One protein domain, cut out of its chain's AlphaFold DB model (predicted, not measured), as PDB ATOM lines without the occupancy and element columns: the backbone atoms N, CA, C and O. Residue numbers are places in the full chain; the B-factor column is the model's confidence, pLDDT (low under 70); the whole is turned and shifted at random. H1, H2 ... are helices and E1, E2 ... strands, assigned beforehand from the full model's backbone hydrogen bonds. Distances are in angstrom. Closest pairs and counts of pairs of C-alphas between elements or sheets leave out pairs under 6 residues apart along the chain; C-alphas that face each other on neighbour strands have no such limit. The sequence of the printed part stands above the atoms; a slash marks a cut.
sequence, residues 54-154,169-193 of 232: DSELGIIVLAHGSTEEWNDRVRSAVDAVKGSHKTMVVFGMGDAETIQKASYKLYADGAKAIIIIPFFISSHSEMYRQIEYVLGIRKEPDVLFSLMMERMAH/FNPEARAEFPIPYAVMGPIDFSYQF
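What this domain is: This is residues 54 to 154 and 169 to 193 of the 232 residues of an uncharacterized protein of Candidatus Sungbacteria bacterium RIFCSPLOWO2_01_FULL_47_10 (UniProt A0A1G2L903). A small twisted sheet of four parallel strands is the core, sandwiched between helix H1 on one face and helix H2 on the other. H3 packs near the last residue of E3, and H4 reaches outward beyond H3, away from the sheet. The printed part has 126 residues with four named helices and four named strands, in the order E1 H1 E2 H2 E3 H3 H4 E4; the sheet runs E2 E1 E3 E4, and the class is mixed, helices and strands. The whole is compact, with a radius of gyration of the C-alphas of 14.5 A and spans of 44 by 31 by 28 A.

How they stand to each other: E1, residues 57 to 63, is an inner strand. H1, residues 68 to 79, follows and leads to E2, residues 86 to 91, an edge strand parallel to E1; N 59 and O 86 are within hydrogen-bond range at 2.8 A. E1, H1 and E2 make a strand-helix-strand unit, two parallel neighbour strands with a helix between, its crossover right-handed. H1 is on the sheet over E2 and E1 at a height of 9.6 A, with the closest C-alphas to E2 those of Arg 75 and Val 89, 6.8 A apart. H2, residues 96 to 108, is on the opposite face at a height of 8.9 A, over E1 and only just not over E2, on which 2 of its C-alphas fall. Its closest C-alphas to E1 are those of Leu 106 and Gly 58, 5.8 A apart. E3, residues 113 to 118, is parallel to E1, with N 60 and O 115 at 2.9 A; E2, H2 and E3 make a split unit, with E1 between its strands in the sheet, also right-handed. H3, residues 126 to 134, is close to H2 but not clearly touching it, the closest C-alphas being those of Ala 96 and Val 134 at 5.9 A. H4, residues 143 to 154, is not on the sheet and touches H3 with residues 144 to 145 alone, about perpendicular at 79 degrees; the closest C-alphas, those of Glu 126 and Phe 145, are 5.2 A apart. E4, residues 181 to 183, is an edge strand parallel to E3, with N 116 and O 182 at 2.8 A. In H1, H2, H3 and H4 every O i to N i+4 pair is within hydrogen-bond range.

Where its parts are: E1 begins at C-alpha 57 (278.170, 325.147, 279.299) and is 19.4 A long. H1 measures 16.1 A, E2 16.7 A, H2 18.2 A, E3 16.5 A, H3 12.4 A and H4 16.7 A, ending at C-alpha 154 (301.626, 299.519, 301.855). E4 ends at C-alpha 183 (290.599, 324.164, 283.050).

The domain as a whole: The C-alphas of Asp 54 and His 154, the two farthest apart, are 45.8 A apart. Residues 155 to 168 are not printed, and C-alphas 154 and 169 are 13.7 A apart across this cut. Of the links that are printed whole, none is long. Mean pLDDT of the printed part is 91.0, and residue 154 alone is under 70.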
ATOM      1  N   ASP A  54     275.076 329.963 278.058       78.62
ATOM      2  CA  ASP A  54     275.208 329.501 279.455       78.62
ATOM      3  C   ASP A  54     274.560 328.122 279.694       78.62
ATOM      4  O   ASP A  54     275.101 327.274 280.399       78.62
ATOM      5  N   SER A  55     273.427 327.844 279.038       80.94
ATOM      6  CA  SER A  55     272.727 326.554 279.120       80.94
ATOM      7  C   SER A  55     273.465 325.385 278.454       80.94
ATOM      8  O   SER A  55     273.127 324.222 278.688       80.94
ATOM      9  N   GLU A  56     274.420 325.683 277.577       90.44
ATOM     10  CA  GLU A  56     275.243 324.726 276.830       90.44
ATOM     11  C   GLU A  56     276.618 324.524 277.484       90.44
ATOM     12  O   GLU A  56     277.358 323.631 277.075       90.44
ATOM     13  N   LEU A  57     276.952 325.307 278.514       93.62
ATOM     14  CA  LEU A  57     278.170 325.147 279.299       93.62
ATOM     15  C   LEU A  57     277.926 324.217 280.494       93.62
ATOM     16  O   LEU A  57     277.035 324.433 281.321       93.62
ATOM     17  N   GLY A  58     278.743 323.169 280.582       96.31
ATOM     18  CA  GLY A  58     278.842 322.316 281.761       96.31
ATOM     19  C   GLY A  58     279.963 322.794 282.682       96.31
ATOM     20  O   GLY A  58     281.013 323.214 282.207       96.31
ATOM     21  N   ILE A  59     279.773 322.709 283.997       96.94
ATOM     22  CA  ILE A  59     280.798 323.048 284.990       96.94
ATOM     23  C   ILE A  59     281.114 321.812 285.829       96.94
ATOM     24  O   ILE A  59     280.219 321.196 286.407       96.94
ATOM     25  N   ILE A  60     282.395 321.471 285.945       97.31
ATOM     26  CA  ILE A  60     282.887 320.459 286.883       97.31
ATOM     27  C   ILE A  60     283.708 321.164 287.956       97.31
ATOM     28  O   ILE A  60     284.766 321.711 287.667       97.31
ATOM     29  N   VAL A  61     283.259 321.116 289.206       96.88
ATOM     30  CA  VAL A  61     284.043 321.579 290.357       96.88
ATOM     31  C   VAL A  61     284.775 320.384 290.956       96.88
ATOM     32  O   VAL A  61     284.139 319.462 291.465       96.88
ATOM     33  N   LEU A  62     286.107 320.397 290.902       95.81
ATOM     34  CA  LEU A  62     286.951 319.348 291.476       95.81
ATOM     35  C   LEU A  62     287.366 319.740 292.891       95.81
ATOM     36  O   LEU A  62     288.036 320.752 293.071       95.81
ATOM     37  N   ALA A  63     287.021 318.935 293.889       93.62
ATOM     38  CA  ALA A  63     287.430 319.157 295.271       93.62
ATOM     39  C   ALA A  63     288.059 317.890 295.858       93.62
ATOM     40  O   ALA A  63     287.636 316.779 295.559       93.62
ATOM     41  N   HIS A  64     289.029 318.044 296.761       89.75
ATOM     42  CA  HIS A  64     289.671 316.899 297.426       89.75
ATOM     43  C   HIS A  64     288.656 315.992 298.150       89.75
ATOM     44  O   HIS A  64     288.779 314.771 298.159       89.75
ATOM     45  N   GLY A  65     287.623 316.599 298.738       87.75
ATOM     46  CA  GLY A  65     286.671 315.907 299.606       87.75
ATOM     47  C   GLY A  65     287.282 315.495 300.948       87.75
ATOM     48  O   GLY A  65     288.494 315.509 301.138       87.75
ATOM     49  N   SER A  66     286.441 315.209 301.933       87.75
ATOM     50  CA  SER A  66     286.863 314.750 303.261       87.75
ATOM     51  C   SER A  66     285.656 314.116 303.958       87.75
ATOM     52  O   SER A  66     285.050 313.194 303.416       87.75
ATOM     53  N   THR A  67     285.270 314.622 305.127       91.94
ATOM     54  CA  THR A  67     284.036 314.261 305.823       91.94
ATOM     55  C   THR A  67     282.793 314.687 305.040       91.94
ATOM     56  O   THR A  67     282.843 315.590 304.204       91.94
ATOM     57  N   GLU A  68     281.653 314.067 305.346       92.31
ATOM     58  CA  GLU A  68     280.355 314.441 304.772       92.31
ATOM     59  C   GLU A  68     280.030 315.918 305.022       92.31
ATOM     60  O   GLU A  68     279.754 316.644 304.074       92.31
ATOM     61  N   GLU A  69     280.226 316.401 306.254       94.75
ATOM     62  CA  GLU A  69     280.037 317.815 306.600       94.75
ATOM     63  C   GLU A  69     280.881 318.756 305.721       94.75
ATOM     64  O   GLU A  69     280.415 319.811 305.289       94.75
ATOM     65  N   TRP A  70     282.135 318.391 305.441       92.00
ATOM     66  CA  TRP A  70     282.978 319.170 304.538       92.00
ATOM     67  C   TRP A  70     282.434 319.143 303.108       92.00
ATOM     68  O   TRP A  70     282.303 320.194 302.478       92.00
ATOM     69  N   ASN A  71     282.089 317.957 302.606       94.38
ATOM     70  CA  ASN A  71     281.572 317.785 301.253       94.38
ATOM     71  C   ASN A  71     280.258 318.560 301.059       94.38
ATOM     72  O   ASN A  71     280.076 319.211 300.032       94.38
ATOM     73  N   ASP A  72     279.381 318.582 302.061       96.56
ATOM     74  CA  ASP A  72     278.125 319.336 302.032       96.56
ATOM     75  C   ASP A  72     278.344 320.843 302.024       96.56
ATOM     76  O   ASP A  72     277.650 321.565 301.304       96.56
ATOM     77  N   ARG A  73     279.347 321.341 302.755       95.94
ATOM     78  CA  ARG A  73     279.735 322.758 302.684       95.94
ATOM     79  C   ARG A  73     280.232 323.134 301.292       95.94
ATOM     80  O   ARG A  73     279.887 324.208 300.806       95.94
ATOM     81  N   VAL A  74     281.008 322.262 300.642       95.62
ATOM     82  CA  VAL A  74     281.454 322.484 299.258       95.62
ATOM     83  C   VAL A  74     280.257 322.501 298.306       95.62
ATOM     84  O   VAL A  74     280.128 323.446 297.532       95.62
ATOM     85  N   ARG A  75     279.348 321.519 298.393       96.75
ATOM     86  CA  ARG A  75     278.122 321.487 297.573       96.75
ATOM     87  C   ARG A  75     277.289 322.751 297.760       96.75
ATOM     88  O   ARG A  75     276.962 323.405 296.781       96.75
ATOM     89  N   SER A  76     277.052 323.141 299.011       97.12
ATOM     90  CA  SER A  76     276.285 324.343 299.352       97.12
ATOM     91  C   SER A  76     276.916 325.615 298.779       97.12
ATOM     92  O   SER A  76     276.211 326.483 298.271       97.12
ATOM     93  N   ALA A  77     278.248 325.728 298.827       95.19
ATOM     94  CA  ALA A  77     278.963 326.865 298.252       95.19
ATOM     95  C   ALA A  77     278.826 326.920 296.724       95.19
ATOM     96  O   ALA A  77     278.627 327.998 296.170       95.19
ATOM     97  N   VAL A  78     278.895 325.769 296.049       96.56
ATOM     98  CA  VAL A  78     278.709 325.672 294.594       96.56
ATOM     99  C   VAL A  78     277.262 325.973 294.200       96.56
ATOM    100  O   VAL A  78     277.025 326.739 293.267       96.56
ATOM    101  N   ASP A  79     276.288 325.433 294.932       96.06
ATOM    102  CA  ASP A  79     274.864 325.665 294.681       96.06
ATOM    103  C   ASP A  79     274.481 327.141 294.804       96.06
ATOM    104  O   ASP A  79     273.648 327.620 294.034       96.06
ATOM    105  N   ALA A  80     275.133 327.882 295.704       95.00
ATOM    106  CA  ALA A  80     274.909 329.313 295.874       95.00
ATOM    107  C   ALA A  80     275.357 330.164 294.668       95.00
ATOM    108  O   ALA A  80     274.891 331.293 294.528       95.00
ATOM    109  N   VAL A  81     276.252 329.656 293.809       92.06
ATOM    110  CA  VAL A  81     276.879 330.446 292.728       92.06
ATOM    111  C   VAL A  81     276.709 329.862 291.325       92.06
ATOM    112  O   VAL A  81     277.007 330.548 290.351       92.06
ATOM    113  N   LYS A  82     276.219 328.623 291.179       91.69
ATOM    114  CA  LYS A  82     276.129 327.943 289.870       91.69
ATOM    115  C   LYS A  82     275.193 328.619 288.858       91.69
ATOM    116  O   LYS A  82     275.380 328.464 287.651       91.69
ATOM    117  N   GLY A  83     274.190 329.366 289.326       88.75
ATOM    118  CA  GLY A  83     273.178 329.975 288.461       88.75
ATOM    119  C   GLY A  83     272.404 328.925 287.651       88.75
ATOM    120  O   GLY A  83     271.936 327.932 288.205       88.75
ATOM    121  N   SER A  84     272.277 329.146 286.340       88.56
ATOM    122  CA  SER A  84     271.606 328.244 285.388       88.56
ATOM    123  C   SER A  84     272.522 327.175 284.777       88.56
ATOM    124  O   SER A  84     272.052 326.353 283.988       88.56
ATOM    125  N   HIS A  85     273.814 327.170 285.119       91.19
ATOM    126  CA  HIS A  85     274.780 326.239 284.544       91.19
ATOM    127  C   HIS A  85     274.556 324.809 285.040       91.19
ATOM    128  O   HIS A  85     274.192 324.564 286.196       91.19
ATOM    129  N   LYS A  86     274.835 323.840 284.163       93.69
ATOM    130  CA  LYS A  86     274.830 322.421 284.524       93.69
ATOM    131  C   LYS A  86     276.107 322.116 285.292       93.69
ATOM    132  O   LYS A  86     277.161 321.943 284.689       93.69
ATOM    133  N   THR A  87     276.014 322.072 286.616       96.25
ATOM    134  CA  THR A  87     277.192 321.963 287.485       96.25
ATOM    135  C   THR A  87     277.235 320.634 288.223       96.25
ATOM    136  O   THR A  87     276.255 320.224 288.843       96.25
ATOM    137  N   MET A  88     278.397 319.986 288.205       96.31
ATOM    138  CA  MET A  88     278.695 318.787 288.980       96.31
ATOM    139  C   MET A  88     279.871 319.038 289.919       96.31
ATOM    140  O   MET A  88     280.886 319.600 289.516       96.31
ATOM    141  N   VAL A  89     279.751 318.585 291.166       96.62
ATOM    142  CA  VAL A  89     280.865 318.561 292.118       96.62
ATOM    143  C   VAL A  89     281.425 317.148 292.163       96.62
ATOM    144  O   VAL A  89     280.700 316.202 292.470       96.62
ATOM    145  N   VAL A  90     282.713 317.013 291.866       95.12
ATOM    146  CA  VAL A  90     283.440 315.747 291.920       95.12
ATOM    147  C   VAL A  90     284.418 315.807 293.082       95.12
ATOM    148  O   VAL A  90     285.295 316.672 293.132       95.12
ATOM    149  N   PHE A  91     284.247 314.882 294.022       91.19
ATOM    150  CA  PHE A  91     285.135 314.726 295.164       91.19
ATOM    151  C   PHE A  91     286.146 313.612 294.918       91.19
ATOM    152  O   PHE A  91     285.799 312.581 294.344       91.19
ATOM    153  N   GLY A  92     287.362 313.784 295.428       81.88
ATOM    154  CA  GLY A  92     288.325 312.700 295.574       81.88
ATOM    155  C   GLY A  92     289.731 313.054 295.111       81.88
ATOM    156  O   GLY A  92     290.095 314.218 294.938       81.88
ATOM    157  N   MET A  93     290.525 312.006 294.896       73.62
ATOM    158  CA  MET A  93     291.971 312.091 294.672       73.62
ATOM    159  C   MET A  93     292.369 312.417 293.222       73.62
ATOM    160  O   MET A  93     293.478 312.105 292.803       73.62
ATOM    161  N   GLY A  94     291.462 313.010 292.441       73.06
ATOM    162  CA  GLY A  94     291.674 313.219 291.007       73.06
ATOM    163  C   GLY A  94     291.588 311.927 290.194       73.06
ATOM    164  O   GLY A  94     292.360 311.743 289.270       73.06
ATOM    165  N   ASP A  95     290.681 311.013 290.542       85.69
ATOM    166  CA  ASP A  95     290.466 309.783 289.774       85.69
ATOM    167  C   ASP A  95     289.908 310.076 288.365       85.69
ATOM    168  O   ASP A  95     288.888 310.756 288.213       85.69
ATOM    169  N   ALA A  96     290.579 309.535 287.344       91.56
ATOM    170  CA  ALA A  96     290.247 309.748 285.937       91.56
ATOM    171  C   ALA A  96     288.821 309.300 285.595       91.56
ATOM    172  O   ALA A  96     288.092 310.013 284.909       91.56
ATOM    173  N   GLU A  97     288.405 308.144 286.113       91.25
ATOM    174  CA  GLU A  97     287.105 307.551 285.813       91.25
ATOM    175  C   GLU A  97     285.961 308.408 286.364       91.25
ATOM    176  O   GLU A  97     284.943 308.604 285.700       91.25
ATOM    177  N   THR A  98     286.128 308.966 287.561       91.25
ATOM    178  CA  THR A  98     285.121 309.825 288.191       91.25
ATOM    179  C   THR A  98     284.972 311.156 287.449       91.25
ATOM    180  O   THR A  98     283.848 311.606 287.209       91.25
ATOM    181  N   ILE A  99     286.087 311.765 287.032       94.44
ATOM    182  CA  ILE A  99     286.077 312.988 286.215       94.44
ATOM    183  C   ILE A  99     285.420 312.712 284.856       94.44
ATOM    184  O   ILE A  99     284.549 313.469 284.423       94.44
ATOM    185  N   GLN A 100     285.775 311.595 284.220       95.50
ATOM    186  CA  GLN A 100     285.190 311.158 282.957       95.50
ATOM    187  C   GLN A 100     283.685 310.896 283.091       95.50
ATOM    188  O   GLN A 100     282.889 311.398 282.306       95.50
ATOM    189  N   LYS A 101     283.230 310.194 284.129       95.44
ATOM    190  CA  LYS A 101     281.791 309.983 284.368       95.44
ATOM    191  C   LYS A 101     281.021 311.302 284.474       95.44
ATOM    192  O   LYS A 101     279.923 311.410 283.926       95.44
ATOM    193  N   ALA A 102     281.593 312.310 285.132       96.00
ATOM    194  CA  ALA A 102     280.985 313.636 285.206       96.00
ATOM    195  C   ALA A 102     280.939 314.332 283.835       96.00
ATOM    196  O   ALA A 102     279.909 314.908 283.485       96.00
ATOM    197  N   SER A 103     282.004 314.238 283.031       96.81
ATOM    198  CA  SER A 103     282.032 314.833 281.687       96.81
ATOM    199  C   SER A 103     280.996 314.201 280.753       96.81
ATOM    200  O   SER A 103     280.248 314.916 280.085       96.81
ATOM    201  N   TYR A 104     280.870 312.872 280.776       97.62
ATOM    202  CA  TYR A 104     279.862 312.139 280.007       97.62
ATOM    203  C   TYR A 104     278.442 312.467 280.449       97.62
ATOM    204  O   TYR A 104     277.559 312.615 279.605       97.62
ATOM    205  N   LYS A 105     278.213 312.624 281.756       97.56
ATOM    206  CA  LYS A 105     276.907 313.041 282.261       97.56
ATOM    207  C   LYS A 105     276.538 314.444 281.777       97.56
ATOM    208  O   LYS A 105     275.438 314.628 281.271       97.56
ATOM    209  N   LEU A 106     277.451 315.410 281.875       96.88
ATOM    210  CA  LEU A 106     277.205 316.768 281.379       96.88
ATOM    211  C   LEU A 106     276.942 316.789 279.872       96.88
ATOM    212  O   LEU A 106     276.037 317.492 279.423       96.88
ATOM    213  N   TYR A 107     277.686 315.994 279.101       96.62
ATOM    214  CA  TYR A 107     277.457 315.830 277.669       96.62
ATOM    215  C   TYR A 107     276.071 315.247 277.360       96.62
ATOM    216  O   TYR A 107     275.339 315.806 276.546       96.62
ATOM    217  N   ALA A 108     275.673 314.173 278.050       97.00
ATOM    218  CA  ALA A 108     274.340 313.581 277.913       97.00
ATOM    219  C   ALA A 108     273.221 314.565 278.304       97.00
ATOM    220  O   ALA A 108     272.162 314.577 277.683       97.00
ATOM    221  N   ASP A 109     273.490 315.444 279.272       95.12
ATOM    222  CA  ASP A 109     272.593 316.524 279.689       95.12
ATOM    223  C   ASP A 109     272.649 317.743 278.719       95.12
ATOM    224  O   ASP A 109     272.071 318.803 278.979       95.12
ATOM    225  N   GLY A 110     273.329 317.617 277.573       94.38
ATOM    226  CA  GLY A 110     273.346 318.592 276.479       94.38
ATOM    227  C   GLY A 110     274.379 319.711 276.620       94.38
ATOM    228  O   GLY A 110     274.225 320.754 275.982       94.38
ATOM    229  N   ALA A 111     275.397 319.550 277.469       95.44
ATOM    230  CA  ALA A 111     276.554 320.441 277.445       95.44
ATOM    231  C   ALA A 111     277.336 320.251 276.135       95.44
ATOM    232  O   ALA A 111     277.539 319.130 275.672       95.44
ATOM    233  N   LYS A 112     277.789 321.356 275.543       95.06
ATOM    234  CA  LYS A 112     278.615 321.375 274.327       95.06
ATOM    235  C   LYS A 112     280.089 321.600 274.626       95.06
ATOM    236  O   LYS A 112     280.928 321.307 273.780       95.06
ATOM    237  N   ALA A 113     280.389 322.122 275.811       95.06
ATOM    238  CA  ALA A 113     281.742 322.338 276.279       95.06
ATOM    239  C   ALA A 113     281.761 322.392 277.823       95.06
ATOM    240  O   ALA A 113     280.735 322.689 278.448       95.06
ATOM    241  N   ILE A 114     282.899 322.064 278.444       96.06
ATOM    242  CA  ILE A 114     283.034 321.947 279.908       96.06
ATOM    243  C   ILE A 114     284.056 322.941 280.464       96.06
ATOM    244  O   ILE A 114     285.163 323.060 279.949       96.06
ATOM    245  N   ILE A 115     283.722 323.605 281.569       95.81
ATOM    246  CA  ILE A 115     284.674 324.349 282.397       95.81
ATOM    247  C   ILE A 115     284.974 323.522 283.644       95.81
ATOM    248  O   ILE A 115     284.084 323.213 284.436       95.81
ATOM    249  N   ILE A 116     286.240 323.177 283.840       96.12
ATOM    250  CA  ILE A 116     286.724 322.481 285.025       96.12
ATOM    251  C   ILE A 116     287.310 323.515 285.984       96.12
ATOM    252  O   ILE A 116     288.219 324.261 285.626       96.12
ATOM    253  N   ILE A 117     286.792 323.550 287.209       95.25
ATOM    254  CA  ILE A 117     287.186 324.474 288.274       95.25
ATOM    255  C   ILE A 117     287.832 323.670 289.406       95.25
ATOM    256  O   ILE A 117     287.131 323.017 290.187       95.25
ATOM    257  N   PRO A 118     289.164 323.707 289.531       94.06
ATOM    258  CA  PRO A 118     289.869 323.072 290.632       94.06
ATOM    259  C   PRO A 118     289.687 323.885 291.920       94.06
ATOM    260  O   PRO A 118     290.249 324.967 292.084       94.06
ATOM    261  N   PHE A 119     288.932 323.352 292.877       93.69
ATOM    262  CA  PHE A 119     288.735 323.951 294.195       93.69
ATOM    263  C   PHE A 119     289.904 323.618 295.136       93.69
ATOM    264  O   PHE A 119     289.763 322.917 296.140       93.69
ATOM    265  N   PHE A 120     291.086 324.122 294.773       91.44
ATOM    266  CA  PHE A 120     292.344 323.940 295.494       91.44
ATOM    267  C   PHE A 120     292.972 325.295 295.807       91.44
ATOM    268  O   PHE A 120     292.904 326.223 295.006       91.44
ATOM    269  N   ILE A 121     293.596 325.406 296.981       91.06
ATOM    270  CA  ILE A 121     294.217 326.664 297.420       91.06
ATOM    271  C   ILE A 121     295.498 326.949 296.642       91.06
ATOM    272  O   ILE A 121     295.788 328.105 296.383       91.06
ATOM    273  N   SER A 122     296.273 325.922 296.292       91.50
ATOM    274  CA  SER A 122     297.615 326.102 295.747       91.50
ATOM    275  C   SER A 122     297.850 325.233 294.518       91.50
ATOM    276  O   SER A 122     297.629 324.021 294.571       91.50
ATOM    277  N   SER A 123     298.400 325.835 293.466       91.31
ATOM    278  CA  SER A 123     298.985 325.156 292.301       91.31
ATOM    279  C   SER A 123     300.176 324.265 292.658       91.31
ATOM    280  O   SER A 123     300.551 323.373 291.899       91.31
ATOM    281  N   HIS A 124     300.750 324.447 293.848       90.38
ATOM    282  CA  HIS A 124     301.848 323.633 294.357       90.38
ATOM    283  C   HIS A 124     301.362 322.415 295.153       90.38
ATOM    284  O   HIS A 124     302.187 321.681 295.695       90.38
ATOM    285  N   SER A 125     300.051 322.174 295.226       89.19
ATOM    286  CA  SER A 125     299.515 320.951 295.821       89.19
ATOM    287  C   SER A 125     299.814 319.738 294.938       89.19
ATOM    288  O   SER A 125     299.556 319.754 293.736       89.19
ATOM    289  N   GLU A 126     300.296 318.659 295.549       89.19
ATOM    290  CA  GLU A 126     300.507 317.343 294.930       89.19
ATOM    291  C   GLU A 126     299.223 316.841 294.263       89.19
ATOM    292  O   GLU A 126     299.232 316.366 293.132       89.19
ATOM    293  N   MET A 127     298.093 317.042 294.947       88.56
ATOM    294  CA  MET A 127     296.757 316.692 294.469       88.56
ATOM    295  C   MET A 127     296.378 317.465 293.209       88.56
ATOM    296  O   MET A 127     295.848 316.895 292.260       88.56
ATOM    297  N   TYR A 128     296.653 318.771 293.197       91.94
ATOM    298  CA  TYR A 128     296.368 319.611 292.040       91.94
ATOM    299  C   TYR A 128     297.234 319.207 290.842       91.94
ATOM    300  O   TYR A 128     296.711 319.019 289.746       91.94
ATOM    301  N   ARG A 129     298.537 318.982 291.051       91.94
ATOM    302  CA  ARG A 129     299.450 318.539 289.984       91.94
ATOM    303  C   ARG A 129     299.092 317.157 289.437       91.94
ATOM    304  O   ARG A 129     299.247 316.923 288.241       91.94
ATOM    305  N   GLN A 130     298.574 316.264 290.281       91.00
ATOM    306  CA  GLN A 130     298.014 314.995 289.825       91.00
ATOM    307  C   GLN A 130     296.774 315.207 288.947       91.00
ATOM    308  O   GLN A 130     296.655 314.582 287.898       91.00
ATOM    309  N   ILE A 131     295.867 316.111 289.330       92.31
ATOM    310  CA  ILE A 131     294.704 316.460 288.503       92.31
ATOM    311  C   ILE A 131     295.147 317.021 287.147       92.31
ATOM    312  O   ILE A 131     294.597 316.618 286.129       92.31
ATOM    313  N   GLU A 132     296.167 317.885 287.097       93.62
ATOM    314  CA  GLU A 132     296.722 318.364 285.820       93.62
ATOM    315  C   GLU A 132     297.187 317.209 284.923       93.62
ATOM    316  O   GLU A 132     296.990 317.256 283.709       93.62
ATOM    317  N   TYR A 133     297.802 316.175 285.500       93.38
ATOM    318  CA  TYR A 133     298.225 314.990 284.751       93.38
ATOM    319  C   TYR A 133     297.031 314.182 284.233       93.38
ATOM    320  O   TYR A 133     296.992 313.821 283.056       93.38
ATOM    321  N   VAL A 134     296.028 313.954 285.082       93.44
ATOM    322  CA  VAL A 134     294.806 313.222 284.716       93.44
ATOM    323  C   VAL A 134     294.020 313.944 283.623       93.44
ATOM    324  O   VAL A 134     293.472 313.299 282.731       93.44
ATOM    325  N   LEU A 135     294.018 315.278 283.648       94.25
ATOM    326  CA  LEU A 135     293.443 316.139 282.612       94.25
ATOM    327  C   LEU A 135     294.378 316.330 281.404       94.25
ATOM    328  O   LEU A 135     294.085 317.127 280.529       94.25
ATOM    329  N   GLY A 136     295.534 315.665 281.345       93.19
ATOM    330  CA  GLY A 136     296.461 315.763 280.213       93.19
ATOM    331  C   GLY A 136     297.154 317.122 280.029       93.19
ATOM    332  O   GLY A 136     297.875 317.292 279.047       93.19
ATOM    333  N   ILE A 137     296.994 318.066 280.963       93.19
ATOM    334  CA  ILE A 137     297.709 319.356 280.990       93.19
ATOM    335  C   ILE A 137     299.192 319.119 281.276       93.19
ATOM    336  O   ILE A 137     300.075 319.730 280.671       93.19
ATOM    337  N   ARG A 138     299.472 318.199 282.202       91.94
ATOM    338  CA  ARG A 138     300.825 317.782 282.561       91.94
ATOM    339  C   ARG A 138     301.174 316.473 281.855       91.94
ATOM    340  O   ARG A 138     300.356 315.566 281.746       91.94
ATOM    341  N   LYS A 139     302.422 316.359 281.389       91.19
ATOM    342  CA  LYS A 139     302.907 315.168 280.670       91.19
ATOM    343  C   LYS A 139     303.137 313.960 281.574       91.19
ATOM    344  O   LYS A 139     302.827 312.851 281.159       91.19
ATOM    345  N   GLU A 140     303.664 314.184 282.772       90.06
ATOM    346  CA  GLU A 140     304.083 313.144 283.719       90.06
ATOM    347  C   GLU A 140     303.311 313.270 285.039       90.06
ATOM    348  O   GLU A 140     302.950 314.393 285.410       90.06
ATOM    349  N   PRO A 141     303.034 312.164 285.747       86.50
ATOM    350  CA  PRO A 141     302.350 312.215 287.035       86.50
ATOM    351  C   PRO A 141     303.211 312.917 288.093       86.50
ATOM    352  O   PRO A 141     304.435 313.015 287.971       86.50
ATOM    353  N   ASP A 142     302.580 313.417 289.158       88.12
ATOM    354  CA  ASP A 142     303.333 314.037 290.245       88.12
ATOM    355  C   ASP A 142     304.074 312.970 291.063       88.12
ATOM    356  O   ASP A 142     303.474 312.039 291.611       88.12
ATOM    357  N   VAL A 143     305.397 313.109 291.162       87.81
ATOM    358  CA  VAL A 143     306.252 312.138 291.861       87.81
ATOM    359  C   VAL A 143     305.894 312.062 293.343       87.81
ATOM    360  O   VAL A 143     305.805 310.971 293.903       87.81
ATOM    361  N   LEU A 144     305.653 313.208 293.987       87.44
ATOM    362  CA  LEU A 144     305.351 313.243 295.416       87.44
ATOM    363  C   LEU A 144     303.976 312.633 295.709       87.44
ATOM    364  O   LEU A 144     303.846 311.857 296.656       87.44
ATOM    365  N   PHE A 145     302.983 312.915 294.864       86.56
ATOM    366  CA  PHE A 145     301.690 312.239 294.909       86.56
ATOM    367  C   PHE A 145     301.834 310.716 294.760       86.56
ATOM    368  O   PHE A 145     301.297 309.964 295.574       86.56
ATOM    369  N   SER A 146     302.604 310.257 293.772       84.19
ATOM    370  CA  SER A 146     302.806 308.828 293.495       84.19
ATOM    371  C   SER A 146     303.435 308.101 294.689       84.19
ATOM    372  O   SER A 146     302.900 307.095 295.157       84.19
ATOM    373  N   LEU A 147     304.498 308.670 295.266       85.94
ATOM    374  CA  LEU A 147     305.157 308.137 296.466       85.94
ATOM    375  C   LEU A 147     304.225 308.121 297.687       85.94
ATOM    376  O   LEU A 147     304.245 307.188 298.495       85.94
ATOM    377  N   MET A 148     303.403 309.161 297.845       84.12
ATOM    378  CA  MET A 148     302.420 309.238 298.923       84.12
ATOM    379  C   MET A 148     301.367 308.128 298.797       84.12
ATOM    380  O   MET A 148     301.037 307.490 299.800       84.12
ATOM    381  N   MET A 149     300.880 307.862 297.583       81.19
ATOM    382  CA  MET A 149     299.906 306.801 297.319       81.19
ATOM    383  C   MET A 149     300.498 305.401 297.508       81.19
ATOM    384  O   MET A 149     299.868 304.567 298.157       81.19
ATOM    385  N   GLU A 150     301.722 305.156 297.039       81.88
ATOM    386  CA  GLU A 150     302.442 303.893 297.254       81.88
ATOM    387  C   GLU A 150     302.619 303.599 298.754       81.88
ATOM    388  O   GLU A 150     302.285 302.516 299.246       81.88
ATOM    389  N   ARG A 151     303.039 304.605 299.534       81.94
ATOM    390  CA  ARG A 151     303.168 304.478 300.991       81.94
ATOM    391  C   ARG A 151     301.834 304.170 301.668       81.94
ATOM    392  O   ARG A 151     301.792 303.369 302.606       81.94
ATOM    393  N   MET A 152     300.747 304.800 301.218       77.19
ATOM    394  CA  MET A 152     299.413 304.524 301.748       77.19
ATOM    395  C   MET A 152     298.954 303.104 301.421       77.19
ATOM    396  O   MET A 152     298.469 302.417 302.325       77.19
ATOM    397  N   ALA A 153     299.186 302.633 300.192       75.12
ATOM    398  CA  ALA A 153     298.880 301.266 299.784       75.12
ATOM    399  C   ALA A 153     299.588 300.244 300.689       75.12
ATOM    400  O   ALA A 153     298.929 299.370 301.253       75.12
ATOM    401  N   HIS A 154     300.884 300.421 300.964       66.44
ATOM    402  CA  HIS A 154     301.626 299.519 301.855       66.44
ATOM    403  C   HIS A 154     301.216 299.615 303.332       66.44
ATOM    404  O   HIS A 154     301.259 298.620 304.056       66.44
ATOM    405  N   PHE A 169     292.710 302.391 292.486       72.56
ATOM    406  CA  PHE A 169     293.088 303.704 291.978       72.56
ATOM    407  C   PHE A 169     294.294 303.561 291.046       72.56
ATOM    408  O   PHE A 169     295.331 303.034 291.454       72.56
ATOM    409  N   ASN A 170     294.149 304.018 289.803       80.88
ATOM    410  CA  ASN A 170     295.230 304.027 288.827       80.88
ATOM    411  C   ASN A 170     295.801 305.454 288.712       80.88
ATOM    412  O   ASN A 170     295.180 306.285 288.046       80.88
ATOM    413  N   PRO A 171     296.968 305.753 289.319       76.12
ATOM    414  CA  PRO A 171     297.571 307.087 289.272       76.12
ATOM    415  C   PRO A 171     298.033 307.498 287.867       76.12
ATOM    416  O   PRO A 171     298.279 308.678 287.629       76.12
ATOM    417  N   GLU A 172     298.158 306.553 286.936       83.50
ATOM    418  CA  GLU A 172     298.635 306.816 285.576       83.50
ATOM    419  C   GLU A 172     297.497 307.044 284.574       83.50
ATOM    420  O   GLU A 172     297.752 307.483 283.450       83.50
ATOM    421  N   ALA A 173     296.248 306.773 284.968       89.00
ATOM    422  CA  ALA A 173     295.087 306.933 284.103       89.00
ATOM    423  C   ALA A 173     294.833 308.405 283.750       89.00
ATOM    424  O   ALA A 173     295.013 309.304 284.572       89.00
ATOM    425  N   ARG A 174     294.347 308.639 282.529       92.38
ATOM    426  CA  ARG A 174     293.890 309.953 282.066       92.38
ATOM    427  C   ARG A 174     292.396 309.933 281.814       92.38
ATOM    428  O   ARG A 174     291.852 308.911 281.408       92.38
ATOM    429  N   ALA A 175     291.749 311.059 282.081       93.62
ATOM    430  CA  ALA A 175     290.337 311.229 281.795       93.62
ATOM    431  C   ALA A 175     290.147 311.524 280.305       93.62
ATOM    432  O   ALA A 175     290.817 312.391 279.740       93.62
ATOM    433  N   GLU A 176     289.202 310.829 279.684       94.69
ATOM    434  CA  GLU A 176     288.751 311.138 278.331       94.69
ATOM    435  C   GLU A 176     287.515 312.042 278.377       94.69
ATOM    436  O   GLU A 176     286.646 311.907 279.245       94.69
ATOM    437  N   PHE A 177     287.429 312.976 277.431       95.62
ATOM    438  CA  PHE A 177     286.343 313.947 277.363       95.62
ATOM    439  C   PHE A 177     285.595 313.819 276.033       95.62
ATOM    440  O   PHE A 177     286.230 313.863 274.979       95.62
ATOM    441  N   PRO A 178     284.254 313.691 276.054       96.25
ATOM    442  CA  PRO A 178     283.458 313.577 274.831       96.25
ATOM    443  C   PRO A 178     283.239 314.925 274.121       96.25
ATOM    444  O   PRO A 178     282.752 314.952 272.995       96.25
ATOM    445  N   ILE A 179     283.575 316.036 274.780       94.75
ATOM    446  CA  ILE A 179     283.407 317.416 274.311       94.75
ATOM    447  C   ILE A 179     284.599 318.276 274.753       94.75
ATOM    448  O   ILE A 179     285.265 317.909 275.725       94.75
ATOM    449  N   PRO A 180     284.867 319.415 274.081       95.06
ATOM    450  CA  PRO A 180     285.945 320.330 274.456       95.06
ATOM    451  C   PRO A 180     285.844 320.797 275.907       95.06
ATOM    452  O   PRO A 180     284.737 320.959 276.443       95.06
ATOM    453  N   TYR A 181     286.989 321.055 276.537       94.81
ATOM    454  CA  TYR A 181     287.019 321.515 277.919       94.81
ATOM    455  C   TYR A 181     288.142 322.514 278.185       94.81
ATOM    456  O   TYR A 181     289.229 322.451 277.621       94.81
ATOM    457  N   ALA A 182     287.885 323.429 279.111       94.06
ATOM    458  CA  ALA A 182     288.877 324.350 279.638       94.06
ATOM    459  C   ALA A 182     289.056 324.114 281.135       94.06
ATOM    460  O   ALA A 182     288.105 323.782 281.845       94.06
ATOM    461  N   VAL A 183     290.272 324.317 281.630       93.44
ATOM    462  CA  VAL A 183     290.599 324.164 283.050       93.44
ATOM    463  C   VAL A 183     291.005 325.516 283.611       93.44
ATOM    464  O   VAL A 183     291.863 326.197 283.050       93.44
ATOM    465  N   MET A 184     290.375 325.919 284.712       92.81
ATOM    466  CA  MET A 184     290.748 327.134 285.430       92.81
ATOM    467  C   MET A 184     291.963 326.890 286.329       92.81
ATOM    468  O   MET A 184     292.220 325.771 286.782       92.81
ATOM    469  N   GLY A 185     292.698 327.963 286.617       90.25
ATOM    470  CA  GLY A 185     293.723 327.934 287.657       90.25
ATOM    471  C   GLY A 185     293.115 327.658 289.041       90.25
ATOM    472  O   GLY A 185     291.916 327.880 289.246       90.25
ATOM    473  N   PRO A 186     293.923 327.184 290.001       91.50
ATOM    474  CA  PRO A 186     293.490 327.067 291.384       91.50
ATOM    475  C   PRO A 186     293.353 328.466 292.009       91.50
ATOM    476  O   PRO A 186     293.633 329.487 291.381       91.50
ATOM    477  N   ILE A 187     292.915 328.529 293.268       91.81
ATOM    478  CA  ILE A 187     292.650 329.799 293.962       91.81
ATOM    479  C   ILE A 187     293.929 330.644 294.100       91.81
ATOM    480  O   ILE A 187     293.861 331.870 293.969       91.81
ATOM    481  N   ASP A 188     295.066 329.994 294.377       91.50
ATOM    482  CA  ASP A 188     296.393 330.587 294.580       91.50
ATOM    483  C   ASP A 188     296.329 331.902 295.387       91.50
ATOM    484  O   ASP A 188     295.654 331.999 296.415       91.50
ATOM    485  N   PHE A 189     297.031 332.935 294.928       87.56
ATOM    486  CA  PHE A 189     297.100 334.252 295.552       87.56
ATOM    487  C   PHE A 189     296.014 335.195 295.026       87.56
ATOM    488  O   PHE A 189     296.257 336.389 294.848       87.56
ATOM    489  N   SER A 190     294.812 334.681 294.746       89.75
ATOM    490  CA  SER A 190     293.727 335.542 294.282       89.75
ATOM    491  C   SER A 190     293.430 336.659 295.292       89.75
ATOM    492  O   SER A 190     293.394 336.471 296.513       89.75
ATOM    493  N   TYR A 191     293.190 337.859 294.766       92.25
ATOM    494  CA  TYR A 191     292.864 339.026 295.585       92.25
ATOM    495  C   TYR A 191     291.602 338.795 296.432       92.25
ATOM    496  O   TYR A 191     291.566 339.142 297.611       92.25
ATOM    497  N   GLN A 192     290.602 338.110 295.866       89.31
ATOM    498  CA  GLN A 192     289.374 337.736 296.570       89.31
ATOM    499  C   GLN A 192     289.648 336.825 297.772       89.31
ATOM    500  O   GLN A 192     289.095 337.033 298.850       89.31
ATOM    501  N   PHE A 193     290.554 335.853 297.629       89.94
ATOM    502  CA  PHE A 193     290.950 335.005 298.749       89.94
ATOM    503  C   PHE A 193     291.646 335.808 299.854       89.94
ATOM    504  O   PHE A 193     291.399 335.576 301.036       89.94
TER     505      PHE A 193